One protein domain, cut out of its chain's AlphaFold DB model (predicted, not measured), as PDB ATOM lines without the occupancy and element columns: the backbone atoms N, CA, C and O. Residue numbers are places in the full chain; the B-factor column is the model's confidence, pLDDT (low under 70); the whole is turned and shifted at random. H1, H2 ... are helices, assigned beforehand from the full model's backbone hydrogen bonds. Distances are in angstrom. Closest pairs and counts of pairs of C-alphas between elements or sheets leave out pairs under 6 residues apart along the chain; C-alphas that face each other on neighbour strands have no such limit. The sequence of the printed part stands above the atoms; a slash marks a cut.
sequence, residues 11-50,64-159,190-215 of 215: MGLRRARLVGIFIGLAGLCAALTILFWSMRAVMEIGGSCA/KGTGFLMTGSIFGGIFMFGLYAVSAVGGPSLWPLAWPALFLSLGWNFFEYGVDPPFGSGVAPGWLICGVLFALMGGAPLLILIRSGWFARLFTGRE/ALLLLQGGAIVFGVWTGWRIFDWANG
ATOM      1  N   MET A  11      10.860  -9.126 -29.462       63.84
ATOM      2  CA  MET A  11      10.782 -10.528 -29.904       63.84
ATOM      3  C   MET A  11      11.698 -10.809 -31.101       63.84
ATOM      4  O   MET A  11      12.325 -11.869 -31.140       63.84
ATOM      5  N   GLY A  12      11.809  -9.866 -32.042       72.31
ATOM      6  CA  GLY A  12      12.715  -9.959 -33.189       72.31
ATOM      7  C   GLY A  12      14.179 -10.089 -32.766       72.31
ATOM      8  O   GLY A  12      14.850 -11.036 -33.177       72.31
ATOM      9  N   LEU A  13      14.650  -9.221 -31.860       77.31
ATOM     10  CA  LEU A  13      16.017  -9.300 -31.323       77.31
ATOM     11  C   LEU A  13      16.282 -10.602 -30.555       77.31
ATOM     12  O   LEU A  13      17.361 -11.180 -30.678       77.31
ATOM     13  N   ARG A  14      15.314 -11.086 -29.765       79.88
ATOM     14  CA  ARG A  14      15.462 -12.359 -29.037       79.88
ATOM     15  C   ARG A  14      15.607 -13.541 -29.989       79.88
ATOM     16  O   ARG A  14      16.493 -14.367 -29.788       79.88
ATOM     17  N   ARG A  15      14.770 -13.615 -31.026       84.69
ATOM     18  CA  ARG A  15      14.853 -14.673 -32.043       84.69
ATOM     19  C   ARG A  15      16.174 -14.606 -32.801       84.69
ATOM     20  O   ARG A  15      16.840 -15.627 -32.910       84.69
ATOM     21  N   ALA A  16      16.584 -13.414 -33.232       86.38
ATOM     22  CA  ALA A  16      17.859 -13.213 -33.915       86.38
ATOM     23  C   ALA A  16      19.052 -13.687 -33.068       86.38
ATOM     24  O   ALA A  16      19.936 -14.360 -33.586       86.38
ATOM     25  N   ARG A  17      19.046 -13.426 -31.752       87.75
ATOM     26  CA  ARG A  17      20.084 -13.929 -30.836       87.75
ATOM     27  C   ARG A  17      20.089 -15.449 -30.710       87.75
ATOM     28  O   ARG A  17      21.153 -16.046 -30.787       87.75
ATOM     29  N   LEU A  18      18.929 -16.082 -30.526       90.50
ATOM     30  CA  LEU A  18      18.847 -17.547 -30.420       90.50
ATOM     31  C   LEU A  18      19.326 -18.232 -31.702       90.50
ATOM     32  O   LEU A  18      20.084 -19.196 -31.644       90.50
ATOM     33  N   VAL A  19      18.920 -17.689 -32.849       92.25
ATOM     34  CA  VAL A  19      19.375 -18.144 -34.164       92.25
ATOM     35  C   VAL A  19      20.884 -17.939 -34.307       92.25
ATOM     36  O   VAL A  19      21.579 -18.869 -34.695       92.25
ATOM     37  N   GLY A  20      21.411 -16.775 -33.919       92.38
ATOM     38  CA  GLY A  20      22.848 -16.493 -33.948       92.38
ATOM     39  C   GLY A  20      23.674 -17.412 -33.041       92.38
ATOM     40  O   GLY A  20      24.738 -17.868 -33.449       92.38
ATOM     41  N   ILE A  21      23.169 -17.759 -31.849       92.75
ATOM     42  CA  ILE A  21      23.791 -18.750 -30.953       92.75
ATOM     43  C   ILE A  21      23.853 -20.115 -31.638       92.75
ATOM     44  O   ILE A  21      24.911 -20.740 -31.652       92.75
ATOM     45  N   PHE A  22      22.731 -20.576 -32.200       95.12
ATOM     46  CA  PHE A  22      22.661 -21.884 -32.843       95.12
ATOM     47  C   PHE A  22      23.571 -21.952 -34.073       95.12
ATOM     48  O   PHE A  22      24.408 -22.843 -34.155       95.12
ATOM     49  N   ILE A  23      23.452 -20.989 -34.992       96.38
ATOM     50  CA  ILE A  23      24.241 -20.943 -36.230       96.38
ATOM     51  C   ILE A  23      25.727 -20.775 -35.918       96.38
ATOM     52  O   ILE A  23      26.542 -21.507 -36.471       96.38
ATOM     53  N   GLY A  24      26.089 -19.855 -35.021       95.56
ATOM     54  CA  GLY A  24      27.484 -19.621 -34.667       95.56
ATOM     55  C   GLY A  24      28.133 -20.848 -34.023       95.56
ATOM     56  O   GLY A  24      29.229 -21.239 -34.415       95.56
ATOM     57  N   LEU A  25      27.450 -21.505 -33.077       96.19
ATOM     58  CA  LEU A  25      27.998 -22.692 -32.415       96.19
ATOM     59  C   LEU A  25      28.037 -23.909 -33.344       96.19
ATOM     60  O   LEU A  25      29.056 -24.591 -33.408       96.19
ATOM     61  N   ALA A  26      26.961 -24.161 -34.094       97.31
ATOM     62  CA  ALA A  26      26.923 -25.253 -35.063       97.31
ATOM     63  C   ALA A  26      27.972 -25.060 -36.163       97.31
ATOM     64  O   ALA A  26      28.691 -25.999 -36.495       97.31
ATOM     65  N   GLY A  27      28.106 -23.839 -36.687       97.06
ATOM     66  CA  GLY A  27      29.108 -23.485 -37.686       97.06
ATOM     67  C   GLY A  27      30.535 -23.637 -37.163       97.06
ATOM     68  O   GLY A  27      31.382 -24.179 -37.867       97.06
ATOM     69  N   LEU A  28      30.796 -23.244 -35.913       97.31
ATOM     70  CA  LEU A  28      32.089 -23.464 -35.262       97.31
ATOM     71  C   LEU A  28      32.408 -24.960 -35.120       97.31
ATOM     72  O   LEU A  28      33.511 -25.383 -35.457       97.31
ATOM     73  N   CYS A  29      31.456 -25.768 -34.649       97.69
ATOM     74  CA  CYS A  29      31.637 -27.215 -34.515       97.69
ATOM     75  C   CYS A  29      31.816 -27.907 -35.874       97.69
ATOM     76  O   CYS A  29      32.646 -28.808 -35.993       97.69
ATOM     77  N   ALA A  30      31.084 -27.469 -36.901       97.81
ATOM     78  CA  ALA A  30      31.235 -27.960 -38.266       97.81
ATOM     79  C   ALA A  30      32.621 -27.626 -38.826       97.81
ATOM     80  O   ALA A  30      33.309 -28.515 -39.319       97.81
ATOM     81  N   ALA A  31      33.065 -26.376 -38.679       97.75
ATOM     82  CA  ALA A  31      34.397 -25.938 -39.078       97.75
ATOM     83  C   ALA A  31      35.496 -26.729 -38.356       97.75
ATOM     84  O   ALA A  31      36.400 -27.251 -39.001       97.75
ATOM     85  N   LEU A  32      35.388 -26.899 -37.037       97.38
ATOM     86  CA  LEU A  32      36.361 -27.676 -36.272       97.38
ATOM     87  C   LEU A  32      36.407 -29.144 -36.721       97.38
ATOM     88  O   LEU A  32      37.482 -29.725 -36.821       97.38
ATOM     89  N   THR A  33      35.249 -29.726 -37.030       97.56
ATOM     90  CA  THR A  33      35.147 -31.105 -37.524       97.56
ATOM     91  C   THR A  33      35.787 -31.239 -38.906       97.56
ATOM     92  O   THR A  33      36.582 -32.149 -39.123       97.56
ATOM     93  N   ILE A  34      35.509 -30.312 -39.829       96.75
ATOM     94  CA  ILE A  34      36.145 -30.284 -41.156       96.75
ATOM     95  C   ILE A  34      37.662 -30.133 -41.018       96.75
ATOM     96  O   ILE A  34      38.401 -30.848 -41.692       96.75
ATOM     97  N   LEU A  35      38.131 -29.248 -40.134       96.69
ATOM     98  CA  LEU A  35      39.556 -29.048 -39.872       96.69
ATOM     99  C   LEU A  35      40.210 -30.334 -39.356       96.69
ATOM    100  O   LEU A  35      41.259 -30.737 -39.855       96.69
ATOM    101  N   PHE A  36      39.565 -30.991 -38.390       96.62
ATOM    102  CA  PHE A  36      40.029 -32.240 -37.796       96.62
ATOM    103  C   PHE A  36      40.208 -33.335 -38.852       96.62
ATOM    104  O   PHE A  36      41.287 -33.919 -38.939       96.62
ATOM    105  N   TRP A  37      39.197 -33.568 -39.691       95.94
ATOM    106  CA  TRP A  37      39.261 -34.576 -40.753       95.94
ATOM    107  C   TRP A  37      40.205 -34.192 -41.899       95.94
ATOM    108  O   TRP A  37      40.926 -35.047 -42.407       95.94
ATOM    109  N   SER A  38      40.282 -32.910 -42.264       93.88
ATOM    110  CA  SER A  38      41.231 -32.432 -43.283       93.88
ATOM    111  C   SER A  38      42.677 -32.663 -42.851       93.88
ATOM    112  O   SER A  38      43.506 -33.093 -43.648       93.88
ATOM    113  N   MET A  39      42.983 -32.430 -41.573       93.44
ATOM    114  CA  MET A  39      44.308 -32.699 -41.024       93.44
ATOM    115  C   MET A  39      44.640 -34.198 -41.063       93.44
ATOM    116  O   MET A  39      45.756 -34.553 -41.433       93.44
ATOM    117  N   ARG A  40      43.672 -35.073 -40.746       93.25
ATOM    118  CA  ARG A  40      43.818 -36.536 -40.879       93.25
ATOM    119  C   ARG A  40      44.153 -36.956 -42.303       93.25
ATOM    120  O   ARG A  40      45.169 -37.611 -42.509       93.25
ATOM    121  N   ALA A  41      43.396 -36.468 -43.282       91.75
ATOM    122  CA  ALA A  41      43.645 -36.757 -44.692       91.75
ATOM    123  C   ALA A  41      45.056 -36.337 -45.153       91.75
ATOM    124  O   ALA A  41      45.671 -37.017 -45.970       91.75
ATOM    125  N   VAL A  42      45.605 -35.237 -44.619       90.94
ATOM    126  CA  VAL A  42      46.985 -34.811 -44.920       90.94
ATOM    127  C   VAL A  42      48.020 -35.679 -44.199       90.94
ATOM    128  O   VAL A  42      49.050 -36.022 -44.782       90.94
ATOM    129  N   MET A  43      47.783 -36.051 -42.941       90.50
ATOM    130  CA  MET A  43      48.711 -36.913 -42.197       90.50
ATOM    131  C   MET A  43      48.779 -38.326 -42.782       90.50
ATOM    132  O   MET A  43      49.874 -38.882 -42.854       90.50
ATOM    133  N   GLU A  44      47.668 -38.848 -43.307       89.50
ATOM    134  CA  GLU A  44      47.592 -40.140 -44.008       89.50
ATOM    135  C   GLU A  44      48.500 -40.237 -45.235       89.50
ATOM    136  O   GLU A  44      48.911 -41.334 -45.594       89.50
ATOM    137  N   ILE A  45      48.857 -39.107 -45.857       88.38
ATOM    138  CA  ILE A  45      49.758 -39.056 -47.022       88.38
ATOM    139  C   ILE A  45      51.176 -38.565 -46.691       88.38
ATOM    140  O   ILE A  45      52.013 -38.425 -47.587       88.38
ATOM    141  N   GLY A  46      51.475 -38.365 -45.403       84.31
ATOM    142  CA  GLY A  46      52.817 -38.044 -44.907       84.31
ATOM    143  C   GLY A  46      52.940 -36.676 -44.240       84.31
ATOM    144  O   GLY A  46      54.050 -36.245 -43.940       84.31
ATOM    145  N   GLY A  47      51.826 -35.981 -43.993       81.88
ATOM    146  CA  GLY A  47      51.796 -34.723 -43.239       81.88
ATOM    147  C   GLY A  47      52.050 -33.463 -44.069       81.88
ATOM    148  O   GLY A  47      51.915 -32.359 -43.546       81.88
ATOM    149  N   SER A  48      52.366 -33.598 -45.357       83.75
ATOM    150  CA  SER A  48      52.441 -32.479 -46.292       83.75
ATOM    151  C   SER A  48      51.926 -32.890 -47.665       83.75
ATOM    152  O   SER A  48      52.114 -34.018 -48.122       83.75
ATOM    153  N   CYS A  49      51.232 -31.966 -48.319       83.62
ATOM    154  CA  CYS A  49      50.723 -32.168 -49.661       83.62
ATOM    155  C   CYS A  49      50.699 -30.841 -50.407       83.62
ATOM    156  O   CYS A  49      50.574 -29.773 -49.800       83.62
ATOM    157  N   ALA A  50      50.815 -30.915 -51.726       80.69
ATOM    158  CA  ALA A  50      50.664 -29.764 -52.599       80.69
ATOM    159  C   ALA A  50      49.746 -30.119 -53.772       80.69
ATOM    160  O   ALA A  50      49.606 -31.280 -54.159       80.69
ATOM    161  N   LYS A  64      41.473 -34.615 -52.898       83.25
ATOM    162  CA  LYS A  64      40.585 -33.634 -53.535       83.25
ATOM    163  C   LYS A  64      39.931 -32.734 -52.484       83.25
ATOM    164  O   LYS A  64      39.492 -33.191 -51.442       83.25
ATOM    165  N   GLY A  65      39.912 -31.424 -52.730       81.44
ATOM    166  CA  GLY A  65      39.229 -30.454 -51.866       81.44
ATOM    167  C   GLY A  65      39.864 -30.197 -50.490       81.44
ATOM    168  O   GLY A  65      39.559 -29.167 -49.893       81.44
ATOM    169  N   THR A  66      40.791 -31.031 -50.004       86.44
ATOM    170  CA  THR A  66      41.321 -30.949 -48.628       86.44
ATOM    171  C   THR A  66      42.006 -29.612 -48.327       86.44
ATOM    172  O   THR A  66      41.749 -29.010 -47.286       86.44
ATOM    173  N   GLY A  67      42.811 -29.075 -49.252       85.50
ATOM    174  CA  GLY A  67      43.474 -27.777 -49.051       85.50
ATOM    175  C   GLY A  67      42.492 -26.603 -48.912       85.50
ATOM    176  O   GLY A  67      42.675 -25.719 -48.066       85.50
ATOM    177  N   PHE A  68      41.409 -26.619 -49.696       88.94
ATOM    178  CA  PHE A  68      40.355 -25.609 -49.613       88.94
ATOM    179  C   PHE A  68      39.494 -25.793 -48.360       88.94
ATOM    180  O   PHE A  68      39.221 -24.814 -47.673       88.94
ATOM    181  N   LEU A  69      39.117 -27.031 -48.022       92.44
ATOM    182  CA  LEU A  69      38.351 -27.341 -46.813       92.44
ATOM    183  C   LEU A  69      39.103 -26.937 -45.546       92.44
ATOM    184  O   LEU A  69      38.518 -26.301 -44.673       92.44
ATOM    185  N   MET A  70      40.401 -27.237 -45.462       92.50
ATOM    186  CA  MET A  70      41.233 -26.858 -44.325       92.50
ATOM    187  C   MET A  70      41.265 -25.336 -44.157       92.50
ATOM    188  O   MET A  70      40.895 -24.821 -43.104       92.50
ATOM    189  N   THR A  71      41.606 -24.599 -45.215       92.44
ATOM    190  CA  THR A  71      41.671 -23.129 -45.174       92.44
ATOM    191  C   THR A  71      40.298 -22.505 -44.905       92.44
ATOM    192  O   THR A  71      40.156 -21.637 -44.041       92.44
ATOM    193  N   GLY A  72      39.262 -22.985 -45.594       94.69
ATOM    194  CA  GLY A  72      37.882 -22.536 -45.430       94.69
ATOM    195  C   GLY A  72      37.340 -22.805 -44.028       94.69
ATOM    196  O   GLY A  72      36.634 -21.963 -43.479       94.69
ATOM    197  N   SER A  73      37.721 -23.922 -43.406       95.75
ATOM    198  CA  SER A  73      37.336 -24.241 -42.031       95.75
ATOM    199  C   SER A  73      37.988 -23.317 -41.001       95.75
ATOM    200  O   SER A  73      37.330 -22.936 -40.039       95.75
ATOM    201  N   ILE A  74      39.229 -22.870 -41.215       95.94
ATOM    202  CA  ILE A  74      39.899 -21.932 -40.302       95.94
ATOM    203  C   ILE A  74      39.176 -20.581 -40.315       95.94
ATOM    204  O   ILE A  74      38.727 -20.100 -39.272       95.94
ATOM    205  N   PHE A  75      38.999 -19.985 -41.497       97.19
ATOM    206  CA  PHE A  75      38.334 -18.683 -41.617       97.19
ATOM    207  C   PHE A  75      36.842 -18.760 -41.281       97.19
ATOM    208  O   PHE A  75      36.323 -17.899 -40.567       97.19
ATOM    209  N   GLY A  76      36.162 -19.814 -41.734       95.94
ATOM    210  CA  GLY A  76      34.769 -20.084 -41.393       95.94
ATOM    211  C   GLY A  76      34.579 -20.280 -39.891       95.94
ATOM    212  O   GLY A  76      33.663 -19.701 -39.310       95.94
ATOM    213  N   GLY A  77      35.479 -21.012 -39.232       95.75
ATOM    214  CA  GLY A  77      35.472 -21.219 -37.786       95.75
ATOM    215  C   GLY A  77      35.645 -19.917 -37.007       95.75
ATOM    216  O   GLY A  77      34.873 -19.659 -36.087       95.75
ATOM    217  N   ILE A  78      36.588 -19.056 -37.407       96.44
ATOM    218  CA  ILE A  78      36.790 -17.734 -36.788       96.44
ATOM    219  C   ILE A  78      35.539 -16.862 -36.940       96.44
ATOM    220  O   ILE A  78      35.073 -16.265 -35.965       96.44
ATOM    221  N   PHE A  79      34.964 -16.811 -38.143       97.06
ATOM    222  CA  PHE A  79      33.751 -16.038 -38.407       97.06
ATOM    223  C   PHE A  79      32.563 -16.536 -37.568       97.06
ATOM    224  O   PHE A  79      31.889 -15.745 -36.903       97.06
ATOM    225  N   MET A  80      32.340 -17.852 -37.535       96.50
ATOM    226  CA  MET A  80      31.250 -18.466 -36.771       96.50
ATOM    227  C   MET A  80      31.455 -18.338 -35.257       96.50
ATOM    228  O   MET A  80      30.491 -18.099 -34.528       96.50
ATOM    229  N   PHE A  81      32.703 -18.394 -34.779       95.31
ATOM    230  CA  PHE A  81      33.044 -18.086 -33.390       95.31
ATOM    231  C   PHE A  81      32.704 -16.636 -33.032       95.31
ATOM    232  O   PHE A  81      32.103 -16.398 -31.985       95.31
ATOM    233  N   GLY A  82      33.017 -15.673 -33.905       91.31
ATOM    234  CA  GLY A  82      32.641 -14.268 -33.721       91.31
ATOM    235  C   GLY A  82      31.123 -14.076 -33.648       91.31
ATOM    236  O   GLY A  82      30.621 -13.435 -32.719       91.31
ATOM    237  N   LEU A  83      30.379 -14.703 -34.567       92.62
ATOM    238  CA  LEU A  83      28.913 -14.700 -34.555       92.62
ATOM    239  C   LEU A  83      28.350 -15.285 -33.251       92.62
ATOM    240  O   LEU A  83      27.450 -14.696 -32.641       92.62
ATOM    241  N   TYR A  84      28.896 -16.416 -32.799       92.69
ATOM    242  CA  TYR A  84      28.517 -17.043 -31.537       92.69
ATOM    243  C   TYR A  84      28.819 -16.138 -30.337       92.69
ATOM    244  O   TYR A  84      27.940 -15.920 -29.503       92.69
ATOM    245  N   ALA A  85      30.023 -15.566 -30.268       89.44
ATOM    246  CA  ALA A  85      30.461 -14.718 -29.163       89.44
ATOM    247  C   ALA A  85      29.558 -13.490 -28.991       89.44
ATOM    248  O   ALA A  85      29.135 -13.199 -27.872       89.44
ATOM    249  N   VAL A  86      29.193 -12.818 -30.089       87.56
ATOM    250  CA  VAL A  86      28.282 -11.659 -30.068       87.56
ATOM    251  C   VAL A  86      26.850 -12.071 -29.707       87.56
ATOM    252  O   VAL A  86      26.157 -11.361 -28.975       87.56
ATOM    253  N   SER A  87      26.396 -13.232 -30.180       86.94
ATOM    254  CA  SER A  87      25.023 -13.699 -29.949       86.94
ATOM    255  C   SER A  87      24.806 -14.262 -28.539       86.94
ATOM    256  O   SER A  87      23.693 -14.183 -28.015       86.94
ATOM    257  N   ALA A  88      25.856 -14.804 -27.912       85.06
ATOM    258  CA  ALA A  88      25.818 -15.446 -26.597       85.06
ATOM    259  C   ALA A  88      26.047 -14.484 -25.409       85.06
ATOM    260  O   ALA A  88      26.053 -14.925 -24.254       85.06
ATOM    261  N   VAL A  89      26.219 -13.178 -25.655       83.44
ATOM    262  CA  VAL A  89      26.439 -12.176 -24.598       83.44
ATOM    263  C   VAL A  89      25.266 -12.156 -23.607       83.44
ATOM    264  O   VAL A  89      24.106 -11.984 -23.986       83.44
ATOM    265  N   GLY A  90      25.577 -12.302 -22.315       74.19
ATOM    266  CA  GLY A  90      24.597 -12.291 -21.221       74.19
ATOM    267  C   GLY A  90      23.877 -13.625 -20.975       74.19
ATOM    268  O   GLY A  90      22.998 -13.687 -20.118       74.19
ATOM    269  N   GLY A  91      24.231 -14.694 -21.701       78.25
ATOM    270  CA  GLY A  91      23.716 -16.053 -21.497       78.25
ATOM    271  C   GLY A  91      24.783 -17.052 -21.018       78.25
ATOM    272  O   GLY A  91      25.961 -16.702 -20.906       78.25
ATOM    273  N   PRO A  92      24.402 -18.316 -20.736       81.69
ATOM    274  CA  PRO A  92      25.373 -19.393 -20.554       81.69
ATOM    275  C   PRO A  92      26.155 -19.566 -21.860       81.69
ATOM    276  O   PRO A  92      25.564 -19.892 -22.888       81.69
ATOM    277  N   SER A  93      27.459 -19.312 -21.832       84.19
ATOM    278  CA  SER A  93      28.316 -19.345 -23.018       84.19
ATOM    279  C   SER A  93      29.410 -20.394 -22.859       84.19
ATOM    280  O   SER A  93      30.045 -20.494 -21.815       84.19
ATOM    281  N   LEU A  94      29.625 -21.173 -23.913       89.06
ATOM    282  CA  LEU A  94      30.626 -22.231 -24.044       89.06
ATOM    283  C   LEU A  94      31.909 -21.729 -24.714       89.06
ATOM    284  O   LEU A  94      32.801 -22.517 -25.006       89.06
ATOM    285  N   TRP A  95      32.027 -20.419 -24.951       87.69
ATOM    286  CA  TRP A  95      33.180 -19.837 -25.638       87.69
ATOM    287  C   TRP A  95      34.537 -20.203 -25.000       87.69
ATOM    288  O   TRP A  95      35.464 -20.451 -25.770       87.69
ATOM    289  N   PRO A  96      34.694 -20.346 -23.658       90.25
ATOM    290  CA  PRO A  96      35.979 -20.733 -23.074       90.25
ATOM    291  C   PRO A  96      36.404 -22.158 -23.448       90.25
ATOM    292  O   PRO A  96      37.578 -22.489 -23.323       90.25
ATOM    293  N   LEU A  97      35.466 -22.997 -23.904       93.19
ATOM    294  CA  LEU A  97      35.738 -24.357 -24.368       93.19
ATOM    295  C   LEU A  97      36.202 -24.402 -25.824       93.19
ATOM    296  O   LEU A  97      36.764 -25.415 -26.223       93.19
ATOM    297  N   ALA A  98      36.020 -23.331 -26.607       92.94
ATOM    298  CA  ALA A  98      36.449 -23.303 -28.005       92.94
ATOM    299  C   ALA A  98      37.966 -23.517 -28.133       92.94
ATOM    300  O   ALA A  98      38.415 -24.260 -29.000       92.94
ATOM    301  N   TRP A  99      38.746 -22.924 -27.222       94.06
ATOM    302  CA  TRP A  99      40.198 -23.079 -27.199       94.06
ATOM    303  C   TRP A  99      40.634 -24.512 -26.839       94.06
ATOM    304  O   TRP A  99      41.287 -25.142 -27.669       94.06
ATOM    305  N   PRO A 100      40.236 -25.099 -25.689       96.19
ATOM    306  CA  PRO A 100      40.477 -26.514 -25.420       96.19
ATOM    307  C   PRO A 100      40.003 -27.445 -26.534       96.19
ATOM    308  O   PRO A 100      40.734 -28.355 -26.901       96.19
ATOM    309  N   ALA A 101      38.816 -27.214 -27.102       96.19
ATOM    310  CA  ALA A 101      38.277 -28.051 -28.170       96.19
ATOM    311  C   ALA A 101      39.171 -28.033 -29.419       96.19
ATOM    312  O   ALA A 101      39.457 -29.091 -29.980       96.19
ATOM    313  N   LEU A 102      39.660 -26.857 -29.824       96.06
ATOM    314  CA  LEU A 102      40.582 -26.721 -30.950       96.06
ATOM    315  C   LEU A 102      41.902 -27.456 -30.696       96.06
ATOM    316  O   LEU A 102      42.304 -28.300 -31.490       96.06
ATOM    317  N   PHE A 103      42.570 -27.170 -29.581       97.06
ATOM    318  CA  PHE A 103      43.904 -27.720 -29.332       97.06
ATOM    319  C   PHE A 103      43.876 -29.216 -29.013       97.06
ATOM    320  O   PHE A 103      44.745 -29.945 -29.478       97.06
ATOM    321  N   LEU A 104      42.876 -29.699 -28.271       97.19
ATOM    322  CA  LEU A 104      42.771 -31.125 -27.954       97.19
ATOM    323  C   LEU A 104      42.392 -31.961 -29.178       97.19
ATOM    324  O   LEU A 104      42.909 -33.063 -29.322       97.19
ATOM    325  N   SER A 105      41.551 -31.444 -30.081       96.25
ATOM    326  CA  SER A 105      41.227 -32.159 -31.325       96.25
ATOM    327  C   SER A 105      42.437 -32.258 -32.262       96.25
ATOM    328  O   SER A 105      42.740 -33.345 -32.751       96.25
ATOM    329  N   LEU A 106      43.196 -31.173 -32.451       94.94
ATOM    330  CA  LEU A 106      44.435 -31.202 -33.243       94.94
ATOM    331  C   LEU A 106      45.543 -32.028 -32.566       94.94
ATOM    332  O   LEU A 106      46.282 -32.749 -33.233       94.94
ATOM    333  N   GLY A 107      45.651 -31.953 -31.238       96.00
ATOM    334  CA  GLY A 107      46.609 -32.740 -30.463       96.00
ATOM    335  C   GLY A 107      46.328 -34.238 -30.533       96.00
ATOM    336  O   GLY A 107      47.267 -35.019 -30.654       96.00
ATOM    337  N   TRP A 108      45.049 -34.632 -30.526       96.62
ATOM    338  CA  TRP A 108      44.640 -36.030 -30.673       96.62
ATOM    339  C   TRP A 108      45.135 -36.630 -31.987       96.62
ATOM    340  O   TRP A 108      45.743 -37.695 -31.996       96.62
ATOM    341  N   ASN A 109      44.944 -35.894 -33.078       95.62
ATOM    342  CA  ASN A 109      45.457 -36.239 -34.393       95.62
ATOM    343  C   ASN A 109      46.972 -36.507 -34.359       95.62
ATOM    344  O   ASN A 109      47.419 -37.597 -34.693       95.62
ATOM    345  N   PHE A 110      47.772 -35.560 -33.873       95.00
ATOM    346  CA  PHE A 110      49.221 -35.752 -33.772       95.00
ATOM    347  C   PHE A 110      49.640 -36.919 -32.870       95.00
ATOM    348  O   PHE A 110      50.652 -37.564 -33.137       95.00
ATOM    349  N   PHE A 111      48.888 -37.179 -31.802       94.50
ATOM    350  CA  PHE A 111      49.171 -38.285 -30.898       94.50
ATOM    351  C   PHE A 111      48.932 -39.636 -31.581       94.50
ATOM    352  O   PHE A 111      49.804 -40.498 -31.544       94.50
ATOM    353  N   GLU A 112      47.792 -39.790 -32.256       93.94
ATOM    354  CA  GLU A 112      47.408 -41.011 -32.971       93.94
ATOM    355  C   GLU A 112      48.391 -41.342 -34.096       93.94
ATOM    356  O   GLU A 112      49.041 -42.387 -34.057       93.94
ATOM    357  N   TYR A 113      48.599 -40.410 -35.029       92.19
ATOM    358  CA  TYR A 113      49.548 -40.614 -36.126       92.19
ATOM    359  C   TYR A 113      51.000 -40.682 -35.627       92.19
ATOM    360  O   TYR A 113      51.853 -41.281 -36.276       92.19
ATOM    361  N   GLY A 114      51.313 -40.066 -34.481       91.06
ATOM    362  CA  GLY A 114      52.634 -40.137 -33.861       91.06
ATOM    363  C   GLY A 114      52.978 -41.525 -33.321       91.06
ATOM    364  O   GLY A 114      54.139 -41.928 -33.399       91.06
ATOM    365  N   VAL A 115      51.993 -42.254 -32.790       92.56
ATOM    366  CA  VAL A 115      52.162 -43.638 -32.320       92.56
ATOM    367  C   VAL A 115      52.197 -44.615 -33.493       92.56
ATOM    368  O   VAL A 115      53.058 -45.493 -33.498       92.56
ATOM    369  N   ASP A 116      51.302 -44.444 -34.467       90.00
ATOM    370  CA  ASP A 116      51.154 -45.344 -35.616       90.00
ATOM    371  C   ASP A 116      51.144 -44.559 -36.944       90.00
ATOM    372  O   ASP A 116      50.083 -44.195 -37.462       90.00
ATOM    373  N   PRO A 117      52.326 -44.196 -37.481       87.75
ATOM    374  CA  PRO A 117      52.413 -43.413 -38.705       87.75
ATOM    375  C   PRO A 117      52.209 -44.273 -39.968       87.75
ATOM    376  O   PRO A 117      52.736 -45.378 -40.073       87.75
ATOM    377  N   PRO A 118      51.570 -43.731 -41.021       81.44
ATOM    378  CA  PRO A 118      51.118 -44.501 -42.186       81.44
ATOM    379  C   PRO A 118      52.233 -45.038 -43.103       81.44
ATOM    380  O   PRO A 118      51.990 -45.957 -43.881       81.44
ATOM    381  N   PHE A 119      53.452 -44.483 -43.051       77.06
ATOM    382  CA  PHE A 119      54.567 -44.856 -43.946       77.06
ATOM    383  C   PHE A 119      55.830 -45.328 -43.213       77.06
ATOM    384  O   PHE A 119      56.902 -45.372 -43.819       77.06
ATOM    385  N   GLY A 120      55.744 -45.648 -41.920       69.06
ATOM    386  CA  GLY A 120      56.909 -46.023 -41.117       69.06
ATOM    387  C   GLY A 120      56.628 -47.186 -40.176       69.06
ATOM    388  O   GLY A 120      55.564 -47.271 -39.581       69.06
ATOM    389  N   SER A 121      57.612 -48.069 -40.001       63.06
ATOM    390  CA  SER A 121      57.604 -49.059 -38.924       63.06
ATOM    391  C   SER A 121      58.201 -48.430 -37.661       63.06
ATOM    392  O   SER A 121      59.398 -48.570 -37.400       63.06
ATOM    393  N   GLY A 122      57.397 -47.682 -36.905       78.69
ATOM    394  CA  GLY A 122      57.813 -47.124 -35.617       78.69
ATOM    395  C   GLY A 122      57.201 -45.768 -35.295       78.69
ATOM    396  O   GLY A 122      56.547 -45.147 -36.116       78.69
ATOM    397  N   VAL A 123      57.452 -45.306 -34.075       86.69
ATOM    398  CA  VAL A 123      56.919 -44.052 -33.532       86.69
ATOM    399  C   VAL A 123      57.515 -42.842 -34.264       86.69
ATOM    400  O   VAL A 123      58.731 -42.786 -34.446       86.69
ATOM    401  N   ALA A 124      56.692 -41.851 -34.620       89.88
ATOM    402  CA  ALA A 124      57.113 -40.570 -35.192       89.88
ATOM    403  C   ALA A 124      57.274 -39.502 -34.082       89.88
ATOM    404  O   ALA A 124      56.293 -38.864 -33.679       89.88
ATOM    405  N   PRO A 125      58.499 -39.235 -33.579       89.44
ATOM    406  CA  PRO A 125      58.686 -38.428 -32.371       89.44
ATOM    407  C   PRO A 125      58.279 -36.965 -32.563       89.44
ATOM    408  O   PRO A 125      57.769 -36.339 -31.638       89.44
ATOM    409  N   GLY A 126      58.463 -36.420 -33.773       89.75
ATOM    410  CA  GLY A 126      58.072 -35.045 -34.092       89.75
ATOM    411  C   GLY A 126      56.567 -34.816 -33.943       89.75
ATOM    412  O   GLY A 126      56.149 -33.814 -33.367       89.75
ATOM    413  N   TRP A 127      55.749 -35.771 -34.388       92.12
ATOM    414  CA  TRP A 127      54.299 -35.702 -34.226       92.12
ATOM    415  C   TRP A 127      53.895 -35.879 -32.764       92.12
ATOM    416  O   TRP A 127      53.084 -35.102 -32.275       92.12
ATOM    417  N   LEU A 128      54.534 -36.785 -32.016       93.75
ATOM    418  CA  LEU A 128      54.273 -36.915 -30.578       93.75
ATOM    419  C   LEU A 128      54.586 -35.642 -29.787       93.75
ATOM    420  O   LEU A 128      53.790 -35.249 -28.935       93.75
ATOM    421  N   ILE A 129      55.711 -34.978 -30.073       95.44
ATOM    422  CA  ILE A 129      56.067 -33.710 -29.419       95.44
ATOM    423  C   ILE A 129      54.984 -32.663 -29.693       95.44
ATOM    424  O   ILE A 129      54.505 -32.020 -28.757       95.44
ATOM    425  N   CYS A 130      54.540 -32.537 -30.948       94.00
ATOM    426  CA  CYS A 130      53.414 -31.673 -31.295       94.00
ATOM    427  C   CYS A 130      52.151 -32.067 -30.516       94.00
ATOM    428  O   CYS A 130      51.547 -31.212 -29.872       94.00
ATOM    429  N   GLY A 131      51.786 -33.351 -30.496       95.06
ATOM    430  CA  GLY A 131      50.623 -33.862 -29.769       95.06
ATOM    431  C   GLY A 131      50.639 -33.485 -28.286       95.06
ATOM    432  O   GLY A 131      49.644 -32.968 -27.776       95.06
ATOM    433  N   VAL A 132      51.781 -33.643 -27.609       96.25
ATOM    434  CA  VAL A 132      51.955 -33.250 -26.201       96.25
ATOM    435  C   VAL A 132      51.824 -31.738 -26.019       96.25
ATOM    436  O   VAL A 132      51.120 -31.295 -25.113       96.25
ATOM    437  N   LEU A 133      52.452 -30.929 -26.876       96.25
ATOM    438  CA  LEU A 133      52.349 -29.467 -26.801       96.25
ATOM    439  C   LEU A 133      50.901 -28.992 -26.979       96.25
ATOM    440  O   LEU A 133      50.410 -28.199 -26.175       96.25
ATOM    441  N   PHE A 134      50.187 -29.524 -27.975       95.75
ATOM    442  CA  PHE A 134      48.767 -29.240 -28.189       95.75
ATOM    443  C   PHE A 134      47.910 -29.707 -27.002       95.75
ATOM    444  O   PHE A 134      47.039 -28.965 -26.540       95.75
ATOM    445  N   ALA A 135      48.196 -30.886 -26.442       95.25
ATOM    446  CA  ALA A 135      47.518 -31.391 -25.254       95.25
ATOM    447  C   ALA A 135      47.735 -30.490 -24.029       95.25
ATOM    448  O   ALA A 135      46.790 -30.250 -23.280       95.25
ATOM    449  N   LEU A 136      48.931 -29.927 -23.841       96.25
ATOM    450  CA  LEU A 136      49.199 -28.956 -22.776       96.25
ATOM    451  C   LEU A 136      48.463 -27.633 -23.021       96.25
ATOM    452  O   LEU A 136      47.810 -27.117 -22.112       96.25
ATOM    453  N   MET A 137      48.509 -27.110 -24.249       95.44
ATOM    454  CA  MET A 137      47.855 -25.848 -24.616       95.44
ATOM    455  C   MET A 137      46.326 -25.908 -24.525       95.44
ATOM    456  O   MET A 137      45.701 -24.904 -24.183       95.44
ATOM    457  N   GLY A 138      45.716 -27.058 -24.819       94.75
ATOM    458  CA  GLY A 138      44.273 -27.267 -24.670       94.75
ATOM    459  C   GLY A 138      43.869 -27.744 -23.273       94.75
ATOM    460  O   GLY A 138      42.863 -27.294 -22.718       94.75
ATOM    461  N   GLY A 139      44.670 -28.627 -22.679       94.88
ATOM    462  CA  GLY A 139      44.396 -29.286 -21.407       94.88
ATOM    463  C   GLY A 139      44.604 -28.385 -20.194       94.88
ATOM    464  O   GLY A 139      43.767 -28.393 -19.293       94.88
ATOM    465  N   ALA A 140      45.651 -27.555 -20.163       94.69
ATOM    466  CA  ALA A 140      45.889 -26.672 -19.019       94.69
ATOM    467  C   ALA A 140      44.742 -25.655 -18.807       94.69
ATOM    468  O   ALA A 140      44.220 -25.591 -17.688       94.69
ATOM    469  N   PRO A 141      44.250 -24.930 -19.835       92.81
ATOM    470  CA  PRO A 141      43.072 -24.072 -19.685       92.81
ATOM    471  C   PRO A 141      41.818 -24.846 -19.271       92.81
ATOM    472  O   PRO A 141      41.042 -24.364 -18.445       92.81
ATOM    473  N   LEU A 142      41.632 -26.066 -19.791       94.25
ATOM    474  CA  LEU A 142      40.500 -26.915 -19.423       94.25
ATOM    475  C   LEU A 142      40.537 -27.304 -17.939       94.25
ATOM    476  O   LEU A 142      39.527 -27.179 -17.245       94.25
ATOM    477  N   LEU A 143      41.698 -27.709 -17.424       94.31
ATOM    478  CA  LEU A 143      41.880 -28.042 -16.009       94.31
ATOM    479  C   LEU A 143      41.632 -26.830 -15.101       94.31
ATOM    480  O   LEU A 143      40.986 -26.964 -14.059       94.31
ATOM    481  N   ILE A 144      42.079 -25.638 -15.510       94.00
ATOM    482  CA  ILE A 144      41.804 -24.385 -14.789       94.00
ATOM    483  C   ILE A 144      40.293 -24.108 -14.749       94.00
ATOM    484  O   ILE A 144      39.751 -23.793 -13.684       94.00
ATOM    485  N   LEU A 145      39.588 -24.276 -15.872       91.88
ATOM    486  CA  LEU A 145      38.131 -24.116 -15.937       91.88
ATOM    487  C   LEU A 145      37.414 -25.095 -14.998       91.88
ATOM    488  O   LEU A 145      36.556 -24.669 -14.221       91.88
ATOM    489  N   ILE A 146      37.807 -26.372 -15.000       92.25
ATOM    490  CA  ILE A 146      37.253 -27.392 -14.098       92.25
ATOM    491  C   ILE A 146      37.484 -26.995 -12.634       92.25
ATOM    492  O   ILE A 146      36.523 -26.893 -11.865       92.25
ATOM    493  N   ARG A 147      38.731 -26.689 -12.252       93.50
ATOM    494  CA  ARG A 147      39.105 -26.364 -10.864       93.50
ATOM    495  C   ARG A 147      38.452 -25.077 -10.354       93.50
ATOM    496  O   ARG A 147      38.142 -24.974  -9.172       93.50
ATOM    497  N   SER A 148      38.201 -24.107 -11.231       89.69
ATOM    498  CA  SER A 148      37.521 -22.854 -10.870       89.69
ATOM    499  C   SER A 148      36.021 -23.019 -10.567       89.69
ATOM    500  O   SER A 148      35.362 -22.062 -10.145       89.69
ATOM    501  N   GLY A 149      35.458 -24.214 -10.790       85.94
ATOM    502  CA  GLY A 149      34.024 -24.469 -10.673       85.94
ATOM    503  C   GLY A 149      33.215 -23.824 -11.799       85.94
ATOM    504  O   GLY A 149      32.018 -23.587 -11.634       85.94
ATOM    505  N   TRP A 150      33.846 -23.512 -12.938       87.06
ATOM    506  CA  TRP A 150      33.186 -22.857 -14.067       87.06
ATOM    507  C   TRP A 150      31.986 -23.662 -14.583       87.06
ATOM    508  O   TRP A 150      30.921 -23.086 -14.785       87.06
ATOM    509  N   PHE A 151      32.101 -24.991 -14.687       84.56
ATOM    510  CA  PHE A 151      30.984 -25.862 -15.082       84.56
ATOM    511  C   PHE A 151      29.813 -25.775 -14.103       84.56
ATOM    512  O   PHE A 151      28.671 -25.596 -14.517       84.56
ATOM    513  N   ALA A 152      30.086 -25.804 -12.795       83.06
ATOM    514  CA  ALA A 152      29.044 -25.612 -11.792       83.06
ATOM    515  C   ALA A 152      28.346 -24.257 -11.989       83.06
ATOM    516  O   ALA A 152      27.124 -24.186 -11.906       83.06
ATOM    517  N   ARG A 153      29.084 -23.190 -12.326       80.50
ATOM    518  CA  ARG A 153      28.525 -21.853 -12.609       80.50
ATOM    519  C   ARG A 153      27.747 -21.792 -13.925       80.50
ATOM    520  O   ARG A 153      26.753 -21.072 -13.985       80.50
ATOM    521  N   LEU A 154      28.148 -22.553 -14.942       82.56
ATOM    522  CA  LEU A 154      27.432 -22.674 -16.214       82.56
ATOM    523  C   LEU A 154      26.012 -23.228 -16.000       82.56
ATOM    524  O   LEU A 154      25.059 -22.692 -16.566       82.56
ATOM    525  N   PHE A 155      25.865 -24.236 -15.132       79.00
ATOM    526  CA  PHE A 155      24.570 -24.851 -14.809       79.00
ATOM    527  C   PHE A 155      23.785 -24.103 -13.718       79.00
ATOM    528  O   PHE A 155      22.578 -23.916 -13.846       79.00
ATOM    529  N   THR A 156      24.449 -23.643 -12.652       73.25
ATOM    530  CA  THR A 156      23.790 -22.976 -11.504       73.25
ATOM    531  C   THR A 156      23.535 -21.494 -11.729       73.25
ATOM    532  O   THR A 156      22.695 -20.893 -11.062       73.25
ATOM    533  N   GLY A 157      24.251 -20.878 -12.666       62.44
ATOM    534  CA  GLY A 157      23.976 -19.519 -13.078       62.44
ATOM    535  C   GLY A 157      24.404 -18.416 -12.113       62.44
ATOM    536  O   GLY A 157      23.948 -17.278 -12.255       62.44
ATOM    537  N   ARG A 158      25.265 -18.746 -11.146       56.34
ATOM    538  CA  ARG A 158      25.863 -17.799 -10.200       56.34
ATOM    539  C   ARG A 158      26.815 -16.875 -10.982       56.34
ATOM    540  O   ARG A 158      27.897 -17.307 -11.380       56.34
ATOM    541  N   GLU A 159      26.373 -15.651 -11.290       53.75
ATOM    542  CA  GLU A 159      27.125 -14.695 -12.118       53.75
ATOM    543  C   GLU A 159      28.533 -14.424 -11.572       53.75
ATOM    544  O   GLU A 159      28.742 -14.267 -10.367       53.75
ATOM    545  N   ALA A 190      16.994 -24.780 -21.291       86.44
ATOM    546  CA  ALA A 190      16.620 -24.689 -22.706       86.44
ATOM    547  C   ALA A 190      17.737 -24.088 -23.580       86.44
ATOM    548  O   ALA A 190      17.954 -24.551 -24.697       86.44
ATOM    549  N   LEU A 191      18.486 -23.100 -23.076       87.19
ATOM    550  CA  LEU A 191      19.635 -22.530 -23.798       87.19
ATOM    551  C   LEU A 191      20.810 -23.505 -23.888       87.19
ATOM    552  O   LEU A 191      21.505 -23.528 -24.902       87.19
ATOM    553  N   LEU A 192      21.047 -24.295 -22.841       89.56
ATOM    554  CA  LEU A 192      22.076 -25.334 -22.851       89.56
ATOM    555  C   LEU A 192      21.686 -26.497 -23.768       89.56
ATOM    556  O   LEU A 192      22.537 -26.986 -24.501       89.56
ATOM    557  N   LEU A 193      20.409 -26.887 -23.797       91.31
ATOM    558  CA  LEU A 193      19.891 -27.882 -24.738       91.31
ATOM    559  C   LEU A 193      19.998 -27.400 -26.185       91.31
ATOM    560  O   LEU A 193      20.439 -28.159 -27.041       91.31
ATOM    561  N   LEU A 194      19.668 -26.132 -26.453       93.06
ATOM    562  CA  LEU A 194      19.859 -25.525 -27.772       93.06
ATOM    563  C   LEU A 194      21.330 -25.584 -28.201       93.06
ATOM    564  O   LEU A 194      21.626 -25.938 -29.338       93.06
ATOM    565  N   GLN A 195      22.249 -25.265 -27.288       93.00
ATOM    566  CA  GLN A 195      23.685 -25.325 -27.561       93.00
ATOM    567  C   GLN A 195      24.187 -26.761 -27.745       93.00
ATOM    568  O   GLN A 195      24.960 -27.012 -28.661       93.00
ATOM    569  N   GLY A 196      23.705 -27.716 -26.945       94.25
ATOM    570  CA  GLY A 196      23.993 -29.139 -27.136       94.25
ATOM    571  C   GLY A 196      23.505 -29.646 -28.495       94.25
ATOM    572  O   GLY A 196      24.262 -30.287 -29.221       94.25
ATOM    573  N   GLY A 197      22.282 -29.281 -28.887       96.25
ATOM    574  CA  GLY A 197      21.735 -29.581 -30.209       96.25
ATOM    575  C   GLY A 197      22.553 -28.954 -31.340       96.25
ATOM    576  O   GLY A 197      22.824 -29.623 -32.334       96.25
ATOM    577  N   ALA A 198      23.013 -27.711 -31.169       96.12
ATOM    578  CA  ALA A 198      23.886 -27.041 -32.132       96.12
ATOM    579  C   ALA A 198      25.237 -27.757 -32.292       96.12
ATOM    580  O   ALA A 198      25.712 -27.887 -33.415       96.12
ATOM    581  N   ILE A 199      25.833 -28.262 -31.205       96.94
ATOM    582  CA  ILE A 199      27.086 -29.032 -31.257       96.94
ATOM    583  C   ILE A 199      26.886 -30.319 -32.060       96.94
ATOM    584  O   ILE A 199      27.628 -30.563 -33.008       96.94
ATOM    585  N   VAL A 200      25.867 -31.116 -31.717       97.62
ATOM    586  CA  VAL A 200      25.577 -32.383 -32.414       97.62
ATOM    587  C   VAL A 200      25.310 -32.133 -33.897       97.62
ATOM    588  O   VAL A 200      25.900 -32.790 -34.754       97.62
ATOM    589  N   PHE A 201      24.468 -31.144 -34.205       98.00
ATOM    590  CA  PHE A 201      24.154 -30.765 -35.578       98.00
ATOM    591  C   PHE A 201      25.391 -30.266 -36.335       98.00
ATOM    592  O   PHE A 201      25.608 -30.652 -37.483       98.00
ATOM    593  N   GLY A 202      26.225 -29.446 -35.693       97.00
ATOM    594  CA  GLY A 202      27.462 -28.929 -36.265       97.00
ATOM    595  C   GLY A 202      28.460 -30.036 -36.598       97.00
ATOM    596  O   GLY A 202      28.946 -30.090 -37.724       97.00
ATOM    597  N   VAL A 203      28.713 -30.960 -35.666       97.50
ATOM    598  CA  VAL A 203      29.611 -32.108 -35.892       97.50
ATOM    599  C   VAL A 203      29.106 -32.985 -37.038       97.50
ATOM    600  O   VAL A 203      29.866 -33.301 -37.953       97.50
ATOM    601  N   TRP A 204      27.814 -33.325 -37.040       97.81
ATOM    602  CA  TRP A 204      27.207 -34.105 -38.120       97.81
ATOM    603  C   TRP A 204      27.332 -33.403 -39.479       97.81
ATOM    604  O   TRP A 204      27.729 -34.025 -40.463       97.81
ATOM    605  N   THR A 205      27.050 -32.099 -39.527       97.06
ATOM    606  CA  THR A 205      27.133 -31.298 -40.757       97.06
ATOM    607  C   THR A 205      28.572 -31.211 -41.262       97.06
ATOM    608  O   THR A 205      28.814 -31.402 -42.450       97.06
ATOM    609  N   GLY A 206      29.536 -30.968 -40.371       95.31
ATOM    610  CA  GLY A 206      30.953 -30.910 -40.726       95.31
ATOM    611  C   GLY A 206      31.462 -32.231 -41.299       95.31
ATOM    612  O   GLY A 206      32.121 -32.230 -42.336       95.31
ATOM    613  N   TRP A 207      31.095 -33.355 -40.677       95.94
ATOM    614  CA  TRP A 207      31.427 -34.682 -41.197       95.94
ATOM    615  C   TRP A 207      30.798 -34.932 -42.574       95.94
ATOM    616  O   TRP A 207      31.498 -35.348 -43.488       95.94
ATOM    617  N   ARG A 208      29.514 -34.599 -42.763       96.56
ATOM    618  CA  ARG A 208      28.831 -34.741 -44.061       96.56
ATOM    619  C   ARG A 208      29.452 -33.897 -45.170       96.56
ATOM    620  O   ARG A 208      29.559 -34.375 -46.292       96.56
ATOM    621  N   ILE A 209      29.844 -32.658 -44.871       94.69
ATOM    622  CA  ILE A 209      30.519 -31.783 -45.839       94.69
ATOM    623  C   ILE A 209      31.875 -32.372 -46.230       94.69
ATOM    624  O   ILE A 209      32.220 -32.376 -47.408       94.69
ATOM    625  N   PHE A 210      32.633 -32.869 -45.250       93.19
ATOM    626  CA  PHE A 210      33.927 -33.489 -45.503       93.19
ATOM    627  C   PHE A 210      33.798 -34.766 -46.343       93.19
ATOM    628  O   PHE A 210      34.531 -34.925 -47.315       93.19
ATOM    629  N   ASP A 211      32.852 -35.637 -45.996       93.69
ATOM    630  CA  ASP A 211      32.553 -36.877 -46.717       93.69
ATOM    631  C   ASP A 211      32.134 -36.588 -48.166       93.69
ATOM    632  O   ASP A 211      32.733 -37.107 -49.100       93.69
ATOM    633  N   TRP A 212      31.203 -35.651 -48.372       93.12
ATOM    634  CA  TRP A 212      30.771 -35.227 -49.710       93.12
ATOM    635  C   TRP A 212      31.906 -34.656 -50.569       93.12
ATOM    636  O   TRP A 212      31.900 -34.815 -51.784       93.12
ATOM    637  N   ALA A 213      32.860 -33.956 -49.958       89.50
ATOM    638  CA  ALA A 213      33.953 -33.334 -50.691       89.50
ATOM    639  C   ALA A 213      35.100 -34.305 -51.031       89.50
ATOM    640  O   ALA A 213      35.897 -33.993 -51.919       89.50
ATOM    641  N   ASN A 214      35.198 -35.442 -50.330       84.06
ATOM    642  CA  ASN A 214      36.258 -36.437 -50.522       84.06
ATOM    643  C   ASN A 214      35.783 -37.769 -51.138       84.06
ATOM    644  O   ASN A 214      36.639 -38.528 -51.592       84.06
ATOM    645  N   GLY A 215      34.475 -38.052 -51.156       76.00
ATOM    646  CA  GLY A 215      33.867 -39.197 -51.854       76.00
ATOM    647  C   GLY A 215      33.689 -38.955 -53.347       76.00
ATOM    648  O   GLY A 215      34.010 -39.879 -54.127       76.00
TER     649      GLY A 215
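What this domain is: This is residues 11 to 50, 64 to 159 and 190 to 215 of the 215 residues of an uncharacterized protein of Actinobacteria bacterium (UniProt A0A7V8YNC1). Long helix H1 runs between H2 and H6, and H3 of the H3-H4 helical hairpin packs on H1's residues 32 to 43, in a flat, compact slab; short H5 follows H4. The printed part has 162 residues with six named helices, H1 to H6 in chain order, and no named strand: all helix. The radius of gyration of the C-alphas is 17.5 A; spans are 59 by 37 by 20 A.

Where its parts are: H1, residues 11 to 43, begins at C-alpha 11 (10.782, -10.528, -29.904) and measures 47.8 A. H2 is 66 to 87, H3 95 to 115, H4 125 to 147, H5 150 to 156. H6, 190 to 214, measures 36.0 A, ending at C-alpha 214 (36.258, -36.437, -50.522).

How they stand to each other: The hub H1 touches H2, opposite ways at a shallow 27 degrees; closest C-alphas, Gly 24 and Tyr 84, 4.2 A. H1 touches H6 at a steep 39 degrees; Ala 30 and Gly 206 C-alphas are closest, 3.9 A. H5 touches no helix. O i to N i+4 pairs are all within hydrogen-bond range except in H3, 15 of 17, and H4, 18 of 19.

The domain as a whole: Residues 51 to 63 and 160 to 189 are not printed; the C-alpha gaps are 10.8 A and 18.0 A. Residues 11, 120 to 121 and 157 to 159 have pLDDT under 70.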